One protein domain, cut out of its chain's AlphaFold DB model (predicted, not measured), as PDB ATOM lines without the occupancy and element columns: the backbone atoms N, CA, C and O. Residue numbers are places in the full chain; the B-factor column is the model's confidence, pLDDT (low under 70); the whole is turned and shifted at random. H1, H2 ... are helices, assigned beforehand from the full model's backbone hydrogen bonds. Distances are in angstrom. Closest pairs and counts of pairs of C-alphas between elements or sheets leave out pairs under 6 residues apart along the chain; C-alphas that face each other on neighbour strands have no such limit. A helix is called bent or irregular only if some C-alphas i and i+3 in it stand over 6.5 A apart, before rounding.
ATOM      1  N   ARG A  22      -3.369  20.960 -46.012       92.12
ATOM      2  CA  ARG A  22      -4.243  22.129 -46.149       92.12
ATOM      3  C   ARG A  22      -5.420  21.980 -45.196       92.12
ATOM      4  O   ARG A  22      -6.166  21.008 -45.269       92.12
ATOM      5  N   VAL A  23      -5.598  22.971 -44.335       90.94
ATOM      6  CA  VAL A  23      -6.685  23.033 -43.355       90.94
ATOM      7  C   VAL A  23      -7.592  24.208 -43.719       90.94
ATOM      8  O   VAL A  23      -7.134  25.201 -44.277       90.94
ATOM      9  N   ARG A  24      -8.896  24.084 -43.457       91.06
ATOM     10  CA  ARG A  24      -9.850  25.181 -43.673       91.06
ATOM     11  C   ARG A  24      -9.633  26.282 -42.634       91.06
ATOM     12  O   ARG A  24      -9.282  25.975 -41.496       91.06
ATOM     13  N   GLU A  25      -9.924  27.528 -43.000       92.62
ATOM     14  CA  GLU A  25      -9.730  28.686 -42.116       92.62
ATOM     15  C   GLU A  25     -10.478  28.537 -40.783       92.62
ATOM     16  O   GLU A  25      -9.896  28.681 -39.716       92.62
ATOM     17  N   ASP A  26     -11.742  28.113 -40.825       92.50
ATOM     18  CA  ASP A  26     -12.567  27.893 -39.629       92.50
ATOM     19  C   ASP A  26     -11.980  26.849 -38.663       92.50
ATOM     20  O   ASP A  26     -12.120  26.945 -37.442       92.50
ATOM     21  N   THR A  27     -11.323  25.831 -39.213       91.50
ATOM     22  CA  THR A  27     -10.669  24.762 -38.454       91.50
ATOM     23  C   THR A  27      -9.344  25.252 -37.880       91.50
ATOM     24  O   THR A  27      -9.027  24.958 -36.729       91.50
ATOM     25  N   TRP A  28      -8.607  26.050 -38.652       94.00
ATOM     26  CA  TRP A  28      -7.379  26.695 -38.207       94.00
ATOM     27  C   TRP A  28      -7.630  27.653 -37.036       94.00
ATOM     28  O   TRP A  28      -6.946  27.555 -36.017       94.00
ATOM     29  N   THR A  29      -8.673  28.486 -37.107       95.06
ATOM     30  CA  THR A  29      -9.058  29.383 -36.006       95.06
ATOM     31  C   THR A  29      -9.378  28.607 -34.724       95.06
ATOM     32  O   THR A  29      -8.900  28.963 -33.647       95.06
ATOM     33  N   LYS A  30     -10.139  27.507 -34.819       94.44
ATOM     34  CA  LYS A  30     -10.454  26.655 -33.655       94.44
ATOM     35  C   LYS A  30      -9.208  26.018 -33.049       94.44
ATOM     36  O   LYS A  30      -9.096  25.944 -31.829       94.44
ATOM     37  N   LEU A  31      -8.272  25.577 -33.889       94.19
ATOM     38  CA  LEU A  31      -7.016  24.989 -33.432       94.19
ATOM     39  C   LEU A  31      -6.148  26.020 -32.697       94.19
ATOM     40  O   LEU A  31      -5.579  25.709 -31.655       94.19
ATOM     41  N   GLN A  32      -6.086  27.258 -33.194       95.62
ATOM     42  CA  GLN A  32      -5.391  28.348 -32.509       95.62
ATOM     43  C   GLN A  32      -6.028  28.671 -31.153       95.62
ATOM     44  O   GLN A  32      -5.318  28.784 -30.157       95.62
ATOM     45  N   GLN A  33      -7.359  28.764 -31.091       95.50
ATOM     46  CA  GLN A  33      -8.082  28.987 -29.834       95.50
ATOM     47  C   GLN A  33      -7.817  27.871 -28.816       95.50
ATOM     48  O   GLN A  33      -7.574  28.151 -27.642       95.50
ATOM     49  N   ALA A  34      -7.833  26.611 -29.261       93.12
ATOM     50  CA  ALA A  34      -7.522  25.465 -28.414       93.12
ATOM     51  C   ALA A  34      -6.084  25.526 -27.878       93.12
ATOM     52  O   ALA A  34      -5.881  25.341 -26.682       93.12
ATOM     53  N   ALA A  35      -5.112  25.872 -28.731       93.44
ATOM     54  CA  ALA A  35      -3.705  26.005 -28.355       93.44
ATOM     55  C   ALA A  35      -3.482  27.109 -27.305       93.44
ATOM     56  O   ALA A  35      -2.773  26.902 -26.323       93.44
ATOM     57  N   VAL A  36      -4.144  28.263 -27.463       94.19
ATOM     58  CA  VAL A  36      -4.111  29.343 -26.462       94.19
ATOM     59  C   VAL A  36      -4.710  28.872 -25.137       94.19
ATOM     60  O   VAL A  36      -4.107  29.082 -24.088       94.19
ATOM     61  N   LYS A  37      -5.865  28.197 -25.176       94.00
ATOM     62  CA  LYS A  37      -6.545  27.698 -23.972       94.00
ATOM     63  C   LYS A  37      -5.724  26.642 -23.227       94.00
ATOM     64  O   LYS A  37      -5.750  26.616 -22.001       94.00
ATOM     65  N   SER A  38      -5.028  25.767 -23.950       89.00
ATOM     66  CA  SER A  38      -4.204  24.705 -23.362       89.00
ATOM     67  C   SER A  38      -2.798  25.167 -22.973       89.00
ATOM     68  O   SER A  38      -2.077  24.421 -22.313       89.00
ATOM     69  N   GLY A  39      -2.384  26.372 -23.384       90.69
ATOM     70  CA  GLY A  39      -1.013  26.859 -23.215       90.69
ATOM     71  C   GLY A  39       0.013  26.133 -24.096       90.69
ATOM     72  O   GLY A  39       1.218  26.276 -23.883       90.69
ATOM     73  N   ARG A  40      -0.432  25.340 -25.081       89.19
ATOM     74  CA  ARG A  40       0.433  24.584 -25.999       89.19
ATOM     75  C   ARG A  40       0.712  25.376 -27.275       89.19
ATOM     76  O   ARG A  40      -0.051  26.245 -27.683       89.19
ATOM     77  N   SER A  41       1.794  25.035 -27.977       91.44
ATOM     78  CA  SER A  41       1.957  25.506 -29.362       91.44
ATOM     79  C   SER A  41       0.910  24.867 -30.281       91.44
ATOM     80  O   SER A  41       0.505  23.728 -30.058       91.44
ATOM     81  N   VAL A  42       0.535  25.539 -31.376       91.50
ATOM     82  CA  VAL A  42      -0.431  25.007 -32.363       91.50
ATOM     83  C   VAL A  42      -0.036  23.613 -32.865       91.50
ATOM     84  O   VAL A  42      -0.880  22.735 -32.992       91.50
ATOM     85  N   SER A  43       1.260  23.370 -33.086       89.44
ATOM     86  CA  SER A  43       1.751  22.043 -33.473       89.44
ATOM     87  C   SER A  43       1.555  20.999 -32.368       89.44
ATOM     88  O   SER A  43       1.303  19.834 -32.663       89.44
ATOM     89  N   GLN A  44       1.747  21.356 -31.095       88.69
ATOM     90  CA  GLN A  44       1.539  20.436 -29.968       88.69
ATOM     91  C   GLN A  44       0.065  20.157 -29.729       88.69
ATOM     92  O   GLN A  44      -0.279  19.008 -29.504       88.69
ATOM     93  N   GLU A  45      -0.785  21.172 -29.836       92.81
ATOM     94  CA  GLU A  45      -2.229  20.983 -29.763       92.81
ATOM     95  C   GLU A  45      -2.716  20.087 -30.906       92.81
ATOM     96  O   GLU A  45      -3.492  19.169 -30.677       92.81
ATOM     97  N   PHE A  46      -2.199  20.277 -32.121       91.56
ATOM     98  CA  PHE A  46      -2.520  19.409 -33.253       91.56
ATOM     99  C   PHE A  46      -2.128  17.944 -33.005       91.56
ATOM    100  O   PHE A  46      -2.952  17.057 -33.191       91.56
ATOM    101  N   GLU A  47      -0.898  17.694 -32.543       90.00
ATOM    102  CA  GLU A  47      -0.429  16.347 -32.178       90.00
ATOM    103  C   GLU A  47      -1.286  15.733 -31.061       90.00
ATOM    104  O   GLU A  47      -1.694  14.583 -31.164       90.00
ATOM    105  N   HIS A  48      -1.595  16.511 -30.021       89.06
ATOM    106  CA  HIS A  48      -2.425  16.078 -28.900       89.06
ATOM    107  C   HIS A  48      -3.832  15.677 -29.361       89.06
ATOM    108  O   HIS A  48      -4.336  14.632 -28.966       89.06
ATOM    109  N   GLN A  49      -4.477  16.492 -30.201       89.69
ATOM    110  CA  GLN A  49      -5.810  16.189 -30.737       89.69
ATOM    111  C   GLN A  49      -5.789  14.973 -31.672       89.69
ATOM    112  O   GLN A  49      -6.734  14.192 -31.660       89.69
ATOM    113  N   LEU A  50      -4.722  14.800 -32.462       89.75
ATOM    114  CA  LEU A  50      -4.557  13.621 -33.310       89.75
ATOM    115  C   LEU A  50      -4.402  12.348 -32.486       89.75
ATOM    116  O   LEU A  50      -5.135  11.403 -32.731       89.75
ATOM    117  N   ARG A  51      -3.488  12.337 -31.511       86.50
ATOM    118  CA  ARG A  51      -3.288  11.184 -30.621       86.50
ATOM    119  C   ARG A  51      -4.566  10.827 -29.899       86.50
ATOM    120  O   ARG A  51      -5.039   9.718 -30.041       86.50
ATOM    121  N   ARG A  52      -5.203  11.818 -29.275       84.44
ATOM    122  CA  ARG A  52      -6.485  11.618 -28.603       84.44
ATOM    123  C   ARG A  52      -7.539  10.991 -29.515       84.44
ATOM    124  O   ARG A  52      -8.318  10.191 -29.039       84.44
ATOM    125  N   GLY A  53      -7.595  11.378 -30.791       83.31
ATOM    126  CA  GLY A  53      -8.546  10.799 -31.741       83.31
ATOM    127  C   GLY A  53      -8.146   9.422 -32.282       83.31
ATOM    128  O   GLY A  53      -9.012   8.714 -32.774       83.31
ATOM    129  N   LEU A  54      -6.861   9.061 -32.238       85.50
ATOM    130  CA  LEU A  54      -6.360   7.743 -32.647       85.50
ATOM    131  C   LEU A  54      -6.450   6.728 -31.505       85.50
ATOM    132  O   LEU A  54      -6.804   5.582 -31.745       85.50
ATOM    133  N   ASP A  55      -6.175   7.176 -30.286       87.19
ATOM    134  CA  ASP A  55      -6.216   6.373 -29.067       87.19
ATOM    135  C   ASP A  55      -7.656   6.287 -28.505       87.19
ATOM    136  O   ASP A  55      -7.902   5.542 -27.563       87.19
ATOM    137  N   GLU A  56      -8.621   7.035 -29.072       83.81
ATOM    138  CA  GLU A  56     -10.013   7.099 -28.581       83.81
ATOM    139  C   GLU A  56     -10.658   5.711 -28.538       83.81
ATOM    140  O   GLU A  56     -11.331   5.385 -27.563       83.81
ATOM    141  N   ASP A  57     -10.427   4.882 -29.559       81.38
ATOM    142  CA  ASP A  57     -10.983   3.530 -29.618       81.38
ATOM    143  C   ASP A  57     -10.349   2.618 -28.551       81.38
ATOM    144  O   ASP A  57     -11.074   1.907 -27.860       81.38
ATOM    145  N   GLU A  58      -9.032   2.707 -28.324       84.81
ATOM    146  CA  GLU A  58      -8.340   1.949 -27.268       84.81
ATOM    147  C   GLU A  58      -8.786   2.389 -25.860       84.81
ATOM    148  O   GLU A  58      -9.015   1.554 -24.983       84.81
ATOM    149  N   GLU A  59      -8.959   3.696 -25.627       88.25
ATOM    150  CA  GLU A  59      -9.490   4.231 -24.364       88.25
ATOM    151  C   GLU A  59     -10.940   3.786 -24.124       88.25
ATOM    152  O   GLU A  59     -11.323   3.446 -22.995       88.25
ATOM    153  N   ILE A  60     -11.753   3.783 -25.187       87.94
ATOM    154  CA  ILE A  60     -13.131   3.298 -25.150       87.94
ATOM    155  C   ILE A  60     -13.148   1.813 -24.795       87.94
ATOM    156  O   ILE A  60     -13.862   1.438 -23.866       87.94
ATOM    157  N   GLU A  61     -12.365   0.980 -25.477       88.06
ATOM    158  CA  GLU A  61     -12.275  -0.456 -25.197       88.06
ATOM    159  C   GLU A  61     -11.777  -0.718 -23.771       88.06
ATOM    160  O   GLU A  61     -12.369  -1.516 -23.045       88.06
ATOM    161  N   GLY A  62     -10.771   0.026 -23.306       89.38
ATOM    162  CA  GLY A  62     -10.259  -0.089 -21.940       89.38
ATOM    163  C   GLY A  62     -11.285   0.252 -20.851       89.38
ATOM    164  O   GLY A  62     -11.212  -0.295 -19.751       89.38
ATOM    165  N   THR A  63     -12.253   1.133 -21.139       90.81
ATOM    166  CA  THR A  63     -13.248   1.603 -20.154       90.81
ATOM    167  C   THR A  63     -14.594   0.882 -20.262       90.81
ATOM    168  O   THR A  63     -15.218   0.569 -19.250       90.81
ATOM    169  N   PHE A  64     -15.066   0.643 -21.486       89.50
ATOM    170  CA  PHE A  64     -16.392   0.092 -21.787       89.50
ATOM    171  C   PHE A  64     -16.342  -1.362 -22.269       89.50
ATOM    172  O   PHE A  64     -17.392  -1.952 -22.518       89.50
ATOM    173  N   GLY A  65     -15.150  -1.948 -22.398       91.88
ATOM    174  CA  GLY A  65     -14.928  -3.299 -22.909       91.88
ATOM    175  C   GLY A  65     -14.894  -3.350 -24.434       91.88
ATOM    176  O   GLY A  65     -13.973  -3.927 -25.001       91.88
ATOM    177  N   ASP A  66     -15.869  -2.728 -25.102       88.88
ATOM    178  CA  ASP A  66     -15.889  -2.598 -26.559       88.88
ATOM    179  C   ASP A  66     -16.585  -1.314 -27.054       88.88
ATOM    180  O   ASP A  66     -17.335  -0.631 -26.340       88.88
TER     181      ASP A  66
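AT A GLANCE: This is residues 22 to 66 of the 201 residues of an uncharacterized protein of Bradyrhizobium sp. (UniProt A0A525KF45). Helix H1 forms the crossbar of a rough T, and H2 starts beside the middle of H1 and runs away from it as a stem; H3 follows after a tight link and carries the stem farther out, so that H2 and H3 together make an arm reaching away from H1. The contacts between helices are few: H2 meets H1 with its first residues alone, and H3 touches no helix. The printed part has 45 residues with three named helices, in the order H1, H2, H3, and no named strand; the class is all helix. The whole is loose, with a radius of gyration of the C-alphas of 13.1 A, and only just flat, its C-alphas spanning 37 by 23 by 12 A along their three main axes.

IN THESE COORDINATES: After residues 22 to 24 comes H1, residues 25 to 38, the longest helix with 14 residues and 20.0 A from first to last C-alpha; C-alpha 25 is at (-9.730, 28.686, -42.116). H2 holds residues 42 to 54 and is 18.3 A long, beginning with C-alpha 42 at (-0.431, 25.007, -32.363). H3 holds residues 56 to 64 and is 11.7 A long, ending with C-alpha 64 at (-16.392, 0.092, -21.787). None of the three helices is bent or irregular.

HOW THE PARTS SIT: H1 and H2 touch, with 9 pairs of C-alphas within 8 A, and H2 does so with residues 42 to 46 alone. Their closest C-alphas are those of Ala 35 and Val 42, 5.3 A apart. Their lines are about perpendicular, at 85 degrees, and their centres are 11.8 A apart. H2 and H3 meet only through their link. H1 and H3 are apart. In H1, H2 and H3 every pair of O i and N i+4 is within hydrogen-bond range.

THE WHOLE: The two C-alphas farthest apart are those of Glu 25 and Gly 65, at 37.7 A, while those of the first and last printed residues, Arg 22 and Asp 66, are 33.6 A apart. Residues 22 to 27, of which 25 to 27 belong to H1, stand free. So do residues 50 to 56, of which 50 to 54 belong to H2, and residues 59 to 65, of which 59 to 64 belong to H3. The links from H1 to H2, of 3 residues, and from H2 to H3, of 1 residue, are tight. The printed part has no cut. The mean pLDDT of the printed part is 90.2, and no printed residue is under 70.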